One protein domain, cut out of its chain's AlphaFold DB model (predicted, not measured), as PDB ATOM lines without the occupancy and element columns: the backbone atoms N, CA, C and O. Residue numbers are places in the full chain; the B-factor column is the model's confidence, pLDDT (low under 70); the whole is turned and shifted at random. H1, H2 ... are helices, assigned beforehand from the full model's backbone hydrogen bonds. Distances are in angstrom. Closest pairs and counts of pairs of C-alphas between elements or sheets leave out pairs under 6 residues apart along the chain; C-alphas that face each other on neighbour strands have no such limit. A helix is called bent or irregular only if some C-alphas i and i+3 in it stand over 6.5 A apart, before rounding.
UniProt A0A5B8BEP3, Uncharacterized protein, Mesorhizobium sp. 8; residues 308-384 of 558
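This is residues 308 to 384 of the 558 residues of an uncharacterized protein of Mesorhizobium sp. 8 (UniProt A0A5B8BEP3). Three longer helices, H3, H5 and H7, make the body of this small helical domain: H7, the longest, packs with parts of its length on H3 and on H5, and the short helix H1 packs on H3 and H5 as well. Short one-turn helices lie toward the two ends of the longest axis, H2 in a loop beyond H3 at one end and H6 in a loop beyond H5 at the other. The printed part has 77 residues with seven named helices, H1 to H7 in order along the chain, and no named strand; the class is all helix. It is compact, with a radius of gyration of the C-alphas of 13.0 A and spans of 38 by 26 by 20 A.

H1, residues 308 to 311, begins at C-alpha 308 at (129.141, 154.180, 234.813). H2 is residues 316 to 319; it is neither bent nor irregular, but only just: C-alphas 316 and 319 are 6.2 A apart. H3, residues 325 to 334, is 14.4 A long from first to last C-alpha and begins at (129.049, 164.915, 233.471). H4, residues 336 to 339, is only just irregular, with C-alphas 336 and 339 6.9 A apart. H5, residues 347 to 354, is 10.7 A long, and H6 is residues 361 to 364. H7, residues 369 to 384, is 21.7 A long and ends at C-alpha 384 at (118.097, 165.530, 233.896).

H1 touches H3, the closest C-alphas being those of Leu 311 and Gly 332, 6.1 A apart. H1 also touches H5, at the C-alphas of Ile 310 and Ile 347, 5.0 A apart. H2 is apart from the other six helices. H3 and H4 are close but not clearly touching, with the C-alphas of Gly 332 and Ile 338 closest at 6.8 A. H3 and H5 are close but not clearly touching, with the C-alphas of Tyr 329 and Thr 348 closest at 7.6 A; their lines are only just about perpendicular, at 73 degrees. H7 touches H3 with residues 377 to 381 alone, at a shallow tilt of 27 degrees, opposite ways; the C-alphas of Pro 325 and Leu 381 are closest at 6.8 A. H7 touches H5 with residues 373 to 377 alone, at a steep tilt of 56 degrees, opposite ways; the C-alphas of Ile 351 and Ala 377 are closest at 6.4 A. H6 is near H7, with the C-alphas of Ala 363 and Ala 372 closest at 7.0 A. Each O i to N i+4 pair is within hydrogen-bond range in H3 and H5, and 11 of 12 are in H7; H1, H2, H4 and H6 are too short for such a pair.

The C-alphas of Leu 319 and Ala 359 are the two farthest apart, at 39.6 A. The printed part has no cut and no long link; the links H4 to H5 and H5 to H6 are short, the other four tight. The mean pLDDT of the printed part is 76.6, and 18 residues are under 70, among them residues 341 to 348, of which 347 to 348 belong to H5, and residues 360 to 365, of which 361 to 364 make H6.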
ATOM      1  N   LYS A 308     129.816 155.453 235.098       82.06
ATOM      2  CA  LYS A 308     129.141 154.180 234.813       82.06
ATOM      3  C   LYS A 308     127.884 154.356 233.945       82.06
ATOM      4  O   LYS A 308     127.660 153.550 233.048       82.06
ATOM      5  N   ASP A 309     127.092 155.398 234.179       76.88
ATOM      6  CA  ASP A 309     125.828 155.668 233.481       76.88
ATOM      7  C   ASP A 309     126.050 156.140 232.029       76.88
ATOM      8  O   ASP A 309     125.209 155.908 231.158       76.88
ATOM      9  N   ILE A 310     127.181 156.809 231.770       80.44
ATOM     10  CA  ILE A 310     127.548 157.405 230.476       80.44
ATOM     11  C   ILE A 310     128.470 156.474 229.673       80.44
ATOM     12  O   ILE A 310     128.175 156.158 228.517       80.44
ATOM     13  N   LEU A 311     129.564 156.007 230.280       80.25
ATOM     14  CA  LEU A 311     130.628 155.221 229.640       80.25
ATOM     15  C   LEU A 311     130.416 153.705 229.753       80.25
ATOM     16  O   LEU A 311     130.893 152.950 228.915       80.25
ATOM     17  N   GLY A 312     129.724 153.244 230.799       74.81
ATOM     18  CA  GLY A 312     129.533 151.820 231.108       74.81
ATOM     19  C   GLY A 312     130.600 151.239 232.041       74.81
ATOM     20  O   GLY A 312     130.369 150.202 232.662       74.81
ATOM     21  N   CYS A 313     131.728 151.934 232.206       81.06
ATOM     22  CA  CYS A 313     132.802 151.591 233.136       81.06
ATOM     23  C   CYS A 313     133.114 152.743 234.109       81.06
ATOM     24  O   CYS A 313     132.429 153.764 234.138       81.06
ATOM     25  N   VAL A 314     134.148 152.565 234.932       81.94
ATOM     26  CA  VAL A 314     134.654 153.569 235.874       81.94
ATOM     27  C   VAL A 314     136.166 153.653 235.693       81.94
ATOM     28  O   VAL A 314     136.839 152.626 235.740       81.94
ATOM     29  N   SER A 315     136.697 154.856 235.489       84.94
ATOM     30  CA  SER A 315     138.127 155.103 235.261       84.94
ATOM     31  C   SER A 315     138.756 155.868 236.433       84.94
ATOM     32  O   SER A 315     138.054 156.519 237.201       84.94
ATOM     33  N   LEU A 316     140.086 155.839 236.579       82.56
ATOM     34  CA  LEU A 316     140.775 156.500 237.705       82.56
ATOM     35  C   LEU A 316     140.594 158.031 237.747       82.56
ATOM     36  O   LEU A 316     140.700 158.625 238.819       82.56
ATOM     37  N   SER A 317     140.251 158.659 236.615       84.81
ATOM     38  CA  SER A 317     139.922 160.095 236.530       84.81
ATOM     39  C   SER A 317     138.799 160.522 237.487       84.81
ATOM     40  O   SER A 317     138.773 161.663 237.936       84.81
ATOM     41  N   VAL A 318     137.931 159.582 237.869       82.19
ATOM     42  CA  VAL A 318     136.751 159.785 238.718       82.19
ATOM     43  C   VAL A 318     137.059 160.261 240.143       82.19
ATOM     44  O   VAL A 318     136.160 160.671 240.876       82.19
ATOM     45  N   LEU A 319     138.330 160.180 240.551       82.69
ATOM     46  CA  LEU A 319     138.839 160.720 241.812       82.69
ATOM     47  C   LEU A 319     138.966 162.255 241.786       82.69
ATOM     48  O   LEU A 319     139.115 162.862 242.850       82.69
ATOM     49  N   ASN A 320     138.877 162.886 240.608       86.50
ATOM     50  CA  ASN A 320     138.706 164.328 240.463       86.50
ATOM     51  C   ASN A 320     137.257 164.715 240.833       86.50
ATOM     52  O   ASN A 320     136.324 164.329 240.126       86.50
ATOM     53  N   PRO A 321     137.024 165.496 241.903       83.44
ATOM     54  CA  PRO A 321     135.672 165.871 242.299       83.44
ATOM     55  C   PRO A 321     135.071 166.935 241.365       83.44
ATOM     56  O   PRO A 321     133.849 167.033 241.270       83.44
ATOM     57  N   PHE A 322     135.903 167.714 240.668       90.31
ATOM     58  CA  PHE A 322     135.474 168.853 239.853       90.31
ATOM     59  C   PHE A 322     134.987 168.465 238.450       90.31
ATOM     60  O   PHE A 322     134.393 169.300 237.778       90.31
ATOM     61  N   GLU A 323     135.205 167.215 238.031       88.12
ATOM     62  CA  GLU A 323     134.797 166.705 236.718       88.12
ATOM     63  C   GLU A 323     133.285 166.880 236.477       88.12
ATOM     64  O   GLU A 323     132.465 166.463 237.298       88.12
ATOM     65  N   THR A 324     132.868 167.461 235.350       88.38
ATOM     66  CA  THR A 324     131.432 167.537 235.018       88.38
ATOM     67  C   THR A 324     130.936 166.293 234.263       88.38
ATOM     68  O   THR A 324     131.704 165.635 233.558       88.38
ATOM     69  N   PRO A 325     129.623 165.976 234.307       86.06
ATOM     70  CA  PRO A 325     129.049 164.915 233.471       86.06
ATOM     71  C   PRO A 325     129.272 165.130 231.964       86.06
ATOM     72  O   PRO A 325     129.233 164.164 231.206       86.06
ATOM     73  N   MET A 326     129.499 166.376 231.528       89.50
ATOM     74  CA  MET A 326     129.820 166.689 230.136       89.50
ATOM     75  C   MET A 326     131.277 166.347 229.802       89.50
ATOM     76  O   MET A 326     131.518 165.739 228.768       89.50
ATOM     77  N   GLU A 327     132.243 166.639 230.678       91.12
ATOM     78  CA  GLU A 327     133.638 166.194 230.493       91.12
ATOM     79  C   GLU A 327     133.754 164.666 230.455       91.12
ATOM     80  O   GLU A 327     134.492 164.127 229.631       91.12
ATOM     81  N   VAL A 328     132.976 163.960 231.288       87.31
ATOM     82  CA  VAL A 328     132.839 162.495 231.214       87.31
ATOM     83  C   VAL A 328     132.367 162.063 229.823       87.31
ATOM     84  O   VAL A 328     132.957 161.162 229.230       87.31
ATOM     85  N   TYR A 329     131.315 162.698 229.298       87.00
ATOM     86  CA  TYR A 329     130.760 162.381 227.981       87.00
ATOM     87  C   TYR A 329     131.754 162.654 226.845       87.00
ATOM     88  O   TYR A 329     131.992 161.776 226.016       87.00
ATOM     89  N   LEU A 330     132.365 163.842 226.833       89.50
ATOM     90  CA  LEU A 330     133.337 164.261 225.824       89.50
ATOM     91  C   LEU A 330     134.548 163.326 225.798       89.50
ATOM     92  O   LEU A 330     134.849 162.769 224.746       89.50
ATOM     93  N   ARG A 331     135.147 163.012 226.953       89.31
ATOM     94  CA  ARG A 331     136.288 162.084 227.004       89.31
ATOM     95  C   ARG A 331     135.920 160.672 226.530       89.31
ATOM     96  O   ARG A 331     136.737 160.000 225.910       89.31
ATOM     97  N   GLY A 332     134.688 160.224 226.788       84.44
ATOM     98  CA  GLY A 332     134.160 158.956 226.269       84.44
ATOM     99  C   GLY A 332     133.896 158.942 224.760       84.44
ATOM    100  O   GLY A 332     133.937 157.880 224.141       84.44
ATOM    101  N   ARG A 333     133.630 160.110 224.165       85.00
ATOM    102  CA  ARG A 333     133.485 160.307 222.714       85.00
ATOM    103  C   ARG A 333     134.848 160.389 222.022       85.00
ATOM    104  O   ARG A 333     135.017 159.773 220.977       85.00
ATOM    105  N   GLU A 334     135.796 161.106 222.621       90.00
ATOM    106  CA  GLU A 334     137.178 161.273 222.146       90.00
ATOM    107  C   GLU A 334     137.988 159.973 222.234       90.00
ATOM    108  O   GLU A 334     138.729 159.637 221.313       90.00
ATOM    109  N   ASN A 335     137.836 159.215 223.326       87.69
ATOM    110  CA  ASN A 335     138.534 157.951 223.542       87.69
ATOM    111  C   ASN A 335     137.544 156.824 223.913       87.69
ATOM    112  O   ASN A 335     137.390 156.485 225.092       87.69
ATOM    113  N   PRO A 336     136.901 156.185 222.914       79.88
ATOM    114  CA  PRO A 336     135.968 155.077 223.146       79.88
ATOM    115  C   PRO A 336     136.632 153.836 223.772       79.88
ATOM    116  O   PRO A 336     135.944 152.977 224.325       79.88
ATOM    117  N   ASN A 337     137.966 153.745 223.745       82.56
ATOM    118  CA  ASN A 337     138.718 152.628 224.317       82.56
ATOM    119  C   ASN A 337     138.947 152.750 225.837       82.56
ATOM    120  O   ASN A 337     139.439 151.797 226.438       82.56
ATOM    121  N   ILE A 338     138.526 153.847 226.488       82.69
ATOM    122  CA  ILE A 338     138.594 154.024 227.958       82.69
ATOM    123  C   ILE A 338     137.957 152.857 228.732       82.69
ATOM    124  O   ILE A 338     138.432 152.506 229.810       82.69
ATOM    125  N   CYS A 339     136.914 152.232 228.177       75.88
ATOM    126  CA  CYS A 339     136.240 151.075 228.771       75.88
ATOM    127  C   CYS A 339     136.647 149.725 228.149       75.88
ATOM    128  O   CYS A 339     135.871 148.773 228.204       75.88
ATOM    129  N   GLY A 340     137.831 149.628 227.529       73.56
ATOM    130  CA  GLY A 340     138.368 148.364 227.005       73.56
ATOM    131  C   GLY A 340     137.508 147.718 225.912       73.56
ATOM    132  O   GLY A 340     137.393 146.498 225.865       73.56
ATOM    133  N   GLY A 341     136.844 148.526 225.078       63.03
ATOM    134  CA  GLY A 341     135.953 148.039 224.016       63.03
ATOM    135  C   GLY A 341     134.567 147.572 224.484       63.03
ATOM    136  O   GLY A 341     133.808 147.030 223.680       63.03
ATOM    137  N   ALA A 342     134.195 147.780 225.754       57.44
ATOM    138  CA  ALA A 342     132.854 147.470 226.247       57.44
ATOM    139  C   ALA A 342     131.778 148.270 225.481       57.44
ATOM    140  O   ALA A 342     131.672 149.488 225.612       57.44
ATOM    141  N   ASN A 343     130.974 147.570 224.679       55.59
ATOM    142  CA  ASN A 343     130.022 148.175 223.746       55.59
ATOM    143  C   ASN A 343     128.915 148.959 224.509       55.59
ATOM    144  O   ASN A 343     128.180 148.346 225.295       55.59
ATOM    145  N   PRO A 344     128.792 150.295 224.344       52.09
ATOM    146  CA  PRO A 344     128.082 151.154 225.296       52.09
ATOM    147  C   PRO A 344     126.551 151.034 225.218       52.09
ATOM    148  O   PRO A 344     125.872 151.781 224.514       52.09
ATOM    149  N   ARG A 345     125.983 150.148 226.047       51.75
ATOM    150  CA  ARG A 345     124.532 150.035 226.333       51.75
ATOM    151  C   ARG A 345     123.976 151.180 227.214       51.75
ATOM    152  O   ARG A 345     122.920 151.041 227.822       51.75
ATOM    153  N   THR A 346     124.713 152.279 227.340       60.56
ATOM    154  CA  THR A 346     124.533 153.372 228.310       60.56
ATOM    155  C   THR A 346     123.784 154.585 227.746       60.56
ATOM    156  O   THR A 346     123.304 154.558 226.612       60.56
ATOM    157  N   ILE A 347     123.702 155.682 228.516       64.06
ATOM    158  CA  ILE A 347     123.137 156.975 228.083       64.06
ATOM    159  C   ILE A 347     123.714 157.419 226.724       64.06
ATOM    160  O   ILE A 347     122.968 157.880 225.863       64.06
ATOM    161  N   THR A 348     125.008 157.196 226.479       67.62
ATOM    162  CA  THR A 348     125.668 157.467 225.187       67.62
ATOM    163  C   THR A 348     125.031 156.698 224.023       67.62
ATOM    164  O   THR A 348     124.855 157.260 222.942       67.62
ATOM    165  N   GLY A 349     124.619 155.446 224.243       70.25
ATOM    166  CA  GLY A 349     123.856 154.655 223.276       70.25
ATOM    167  C   GLY A 349     122.422 155.162 223.081       70.25
ATOM    168  O   GLY A 349     121.922 155.147 221.961       70.25
ATOM    169  N   MET A 350     121.772 155.680 224.131       69.75
ATOM    170  CA  MET A 350     120.433 156.288 224.024       69.75
ATOM    171  C   MET A 350     120.457 157.593 223.216       69.75
ATOM    172  O   MET A 350     119.619 157.780 222.336       69.75
ATOM    173  N   ILE A 351     121.445 158.460 223.473       72.81
ATOM    174  CA  ILE A 351     121.692 159.695 222.712       72.81
ATOM    175  C   ILE A 351     121.939 159.339 221.240       72.81
ATOM    176  O   ILE A 351     121.219 159.812 220.364       72.81
ATOM    177  N   LYS A 352     122.872 158.415 220.968       74.69
ATOM    178  CA  LYS A 352     123.184 157.959 219.602       74.69
ATOM    179  C   LYS A 352     122.030 157.231 218.910       74.69
ATOM    180  O   LYS A 352     122.013 157.199 217.683       74.69
ATOM    181  N   LYS A 353     121.065 156.673 219.652       78.25
ATOM    182  CA  LYS A 353     119.818 156.143 219.080       78.25
ATOM    183  C   LYS A 353     118.868 157.272 218.669       78.25
ATOM    184  O   LYS A 353     118.403 157.241 217.540       78.25
ATOM    185  N   ARG A 354     118.621 158.272 219.525       71.44
ATOM    186  CA  ARG A 354     117.743 159.417 219.192       71.44
ATOM    187  C   ARG A 354     118.287 160.265 218.036       71.44
ATOM    188  O   ARG A 354     117.557 160.541 217.101       71.44
ATOM    189  N   VAL A 355     119.595 160.538 218.000       74.25
ATOM    190  CA  VAL A 355     120.286 161.226 216.874       74.25
ATOM    191  C   VAL A 355     120.304 160.382 215.573       74.25
ATOM    192  O   VAL A 355     120.832 160.790 214.535       74.25
ATOM    193  N   ARG A 356     119.755 159.162 215.606       73.81
ATOM    194  CA  ARG A 356     119.539 158.286 214.445       73.81
ATOM    195  C   ARG A 356     118.061 158.015 214.165       73.81
ATOM    196  O   ARG A 356     117.782 157.268 213.232       73.81
ATOM    197  N   ASP A 357     117.144 158.574 214.949       76.44
ATOM    198  CA  ASP A 357     115.709 158.379 214.784       76.44
ATOM    199  C   ASP A 357     115.144 159.517 213.914       76.44
ATOM    200  O   ASP A 357     115.079 160.656 214.377       76.44
ATOM    201  N   PRO A 358     114.774 159.267 212.641       65.31
ATOM    202  CA  PRO A 358     114.329 160.323 211.728       65.31
ATOM    203  C   PRO A 358     112.963 160.916 212.109       65.31
ATOM    204  O   PRO A 358     112.546 161.910 211.515       65.31
ATOM    205  N   ALA A 359     112.264 160.317 213.082       73.62
ATOM    206  CA  ALA A 359     111.022 160.836 213.642       73.62
ATOM    207  C   ALA A 359     111.234 161.813 214.819       73.62
ATOM    208  O   ALA A 359     110.273 162.455 215.241       73.62
ATOM    209  N   ASP A 360     112.454 161.947 215.360       67.62
ATOM    210  CA  ASP A 360     112.750 162.937 216.405       67.62
ATOM    211  C   ASP A 360     112.899 164.334 215.761       67.62
ATOM    212  O   ASP A 360     113.793 164.532 214.930       67.62
ATOM    213  N   PRO A 361     112.055 165.332 216.097       66.19
ATOM    214  CA  PRO A 361     112.109 166.647 215.458       66.19
ATOM    215  C   PRO A 361     113.427 167.396 215.710       66.19
ATOM    216  O   PRO A 361     113.765 168.285 214.931       66.19
ATOM    217  N   GLU A 362     114.211 167.036 216.737       60.84
ATOM    218  CA  GLU A 362     115.542 167.625 216.947       60.84
ATOM    219  C   GLU A 362     116.576 167.120 215.914       60.84
ATOM    220  O   GLU A 362     117.539 167.832 215.612       60.84
ATOM    221  N   ALA A 363     116.355 165.945 215.308       56.91
ATOM    222  CA  ALA A 363     117.228 165.361 214.285       56.91
ATOM    223  C   ALA A 363     117.096 166.021 212.896       56.91
ATOM    224  O   ALA A 363     117.994 165.870 212.071       56.91
ATOM    225  N   ASN A 364     116.021 166.782 212.654       61.72
ATOM    226  CA  ASN A 364     115.801 167.561 211.425       61.72
ATOM    227  C   ASN A 364     116.252 169.034 211.550       61.72
ATOM    228  O   ASN A 364     115.882 169.875 210.731       61.72
ATOM    229  N   SER A 365     117.034 169.372 212.581       63.97
ATOM    230  CA  SER A 365     117.638 170.701 212.721       63.97
ATOM    231  C   SER A 365     118.797 170.908 211.733       63.97
ATOM    232  O   SER A 365     119.506 169.970 211.381       63.97
ATOM    233  N   SER A 366     119.033 172.153 211.306       70.00
ATOM    234  CA  SER A 366     120.105 172.526 210.364       70.00
ATOM    235  C   SER A 366     121.517 172.558 210.978       70.00
ATOM    236  O   SER A 366     122.436 173.123 210.387       70.00
ATOM    237  N   LEU A 367     121.685 171.993 212.176       74.50
ATOM    238  CA  LEU A 367     122.969 171.845 212.861       74.50
ATOM    239  C   LEU A 367     123.765 170.682 212.260       74.50
ATOM    240  O   LEU A 367     123.192 169.736 211.715       74.50
ATOM    241  N   SER A 368     125.090 170.690 212.417       82.19
ATOM    242  CA  SER A 368     125.863 169.486 212.112       82.19
ATOM    243  C   SER A 368     125.471 168.348 213.063       82.19
ATOM    244  O   SER A 368     125.085 168.557 214.218       82.19
ATOM    245  N   ARG A 369     125.608 167.102 212.597       77.00
ATOM    246  CA  ARG A 369     125.275 165.904 213.388       77.00
ATOM    247  C   ARG A 369     126.000 165.866 214.739       77.00
ATOM    248  O   ARG A 369     125.448 165.392 215.730       77.00
ATOM    249  N   ASP A 370     127.227 166.377 214.764       79.62
ATOM    250  CA  ASP A 370     128.094 166.425 215.936       79.62
ATOM    251  C   ASP A 370     127.679 167.492 216.963       79.62
ATOM    252  O   ASP A 370     127.888 167.286 218.165       79.62
ATOM    253  N   GLU A 371     127.066 168.590 216.506       82.94
ATOM    254  CA  GLU A 371     126.435 169.619 217.342       82.94
ATOM    255  C   GLU A 371     125.072 169.156 217.857       82.94
ATOM    256  O   GLU A 371     124.780 169.348 219.034       82.94
ATOM    257  N   ALA A 372     124.266 168.490 217.024       77.75
ATOM    258  CA  ALA A 372     122.997 167.891 217.437       77.75
ATOM    259  C   ALA A 372     123.206 166.801 218.510       77.75
ATOM    260  O   ALA A 372     122.509 166.792 219.528       77.75
ATOM    261  N   GLU A 373     124.221 165.935 218.352       80.88
ATOM    262  CA  GLU A 373     124.617 164.966 219.386       80.88
ATOM    263  C   GLU A 373     125.041 165.669 220.685       80.88
ATOM    264  O   GLU A 373     124.598 165.277 221.766       80.88
ATOM    265  N   LEU A 374     125.836 166.744 220.601       84.69
ATOM    266  CA  LEU A 374     126.287 167.493 221.776       84.69
ATOM    267  C   LEU A 374     125.149 168.271 222.462       84.69
ATOM    268  O   LEU A 374     125.101 168.325 223.692       84.69
ATOM    269  N   ALA A 375     124.221 168.842 221.695       82.44
ATOM    270  CA  ALA A 375     123.048 169.545 222.200       82.44
ATOM    271  C   ALA A 375     122.103 168.581 222.928       82.44
ATOM    272  O   ALA A 375     121.711 168.861 224.065       82.44
ATOM    273  N   LEU A 376     121.816 167.412 222.343       80.19
ATOM    274  CA  LEU A 376     121.015 166.379 222.999       80.19
ATOM    275  C   LEU A 376     121.732 165.793 224.223       80.19
ATOM    276  O   LEU A 376     121.101 165.611 225.264       80.19
ATOM    277  N   ALA A 377     123.044 165.548 224.151       81.44
ATOM    278  CA  ALA A 377     123.833 165.111 225.302       81.44
ATOM    279  C   ALA A 377     123.773 166.136 226.442       81.44
ATOM    280  O   ALA A 377     123.502 165.771 227.587       81.44
ATOM    281  N   LYS A 378     123.932 167.430 226.132       84.75
ATOM    282  CA  LYS A 378     123.776 168.529 227.094       84.75
ATOM    283  C   LYS A 378     122.376 168.508 227.700       84.75
ATOM    284  O   LYS A 378     122.267 168.447 228.917       84.75
ATOM    285  N   LYS A 379     121.327 168.465 226.874       80.56
ATOM    286  CA  LYS A 379     119.915 168.407 227.285       80.56
ATOM    287  C   LYS A 379     119.646 167.245 228.251       80.56
ATOM    288  O   LYS A 379     119.178 167.473 229.362       80.56
ATOM    289  N   VAL A 380     120.034 166.022 227.883       77.12
ATOM    290  CA  VAL A 380     119.882 164.804 228.704       77.12
ATOM    291  C   VAL A 380     120.650 164.893 230.030       77.12
ATOM    292  O   VAL A 380     120.143 164.451 231.064       77.12
ATOM    293  N   LEU A 381     121.852 165.479 230.027       79.25
ATOM    294  CA  LEU A 381     122.713 165.573 231.210       79.25
ATOM    295  C   LEU A 381     122.385 166.757 232.138       79.25
ATOM    296  O   LEU A 381     122.647 166.639 233.336       79.25
ATOM    297  N   THR A 382     121.828 167.867 231.630       73.38
ATOM    298  CA  THR A 382     121.538 169.085 232.419       73.38
ATOM    299  C   THR A 382     120.069 169.266 232.783       73.38
ATOM    300  O   THR A 382     119.799 169.658 233.916       73.38
ATOM    301  N   GLN A 383     119.119 168.966 231.885       67.50
ATOM    302  CA  GLN A 383     117.691 168.957 232.242       67.50
ATOM    303  C   GLN A 383     117.383 167.782 233.173       67.50
ATOM    304  O   GLN A 383     116.528 167.897 234.043       67.50
ATOM    305  N   GLY A 384     118.153 166.697 233.034       58.38
ATOM    306  CA  GLY A 384     118.097 165.530 233.896       58.38
ATOM    307  C   GLY A 384     116.859 164.690 233.621       58.38
ATOM    308  O   GLY A 384     115.797 164.939 234.179       58.38
TER     309      GLY A 384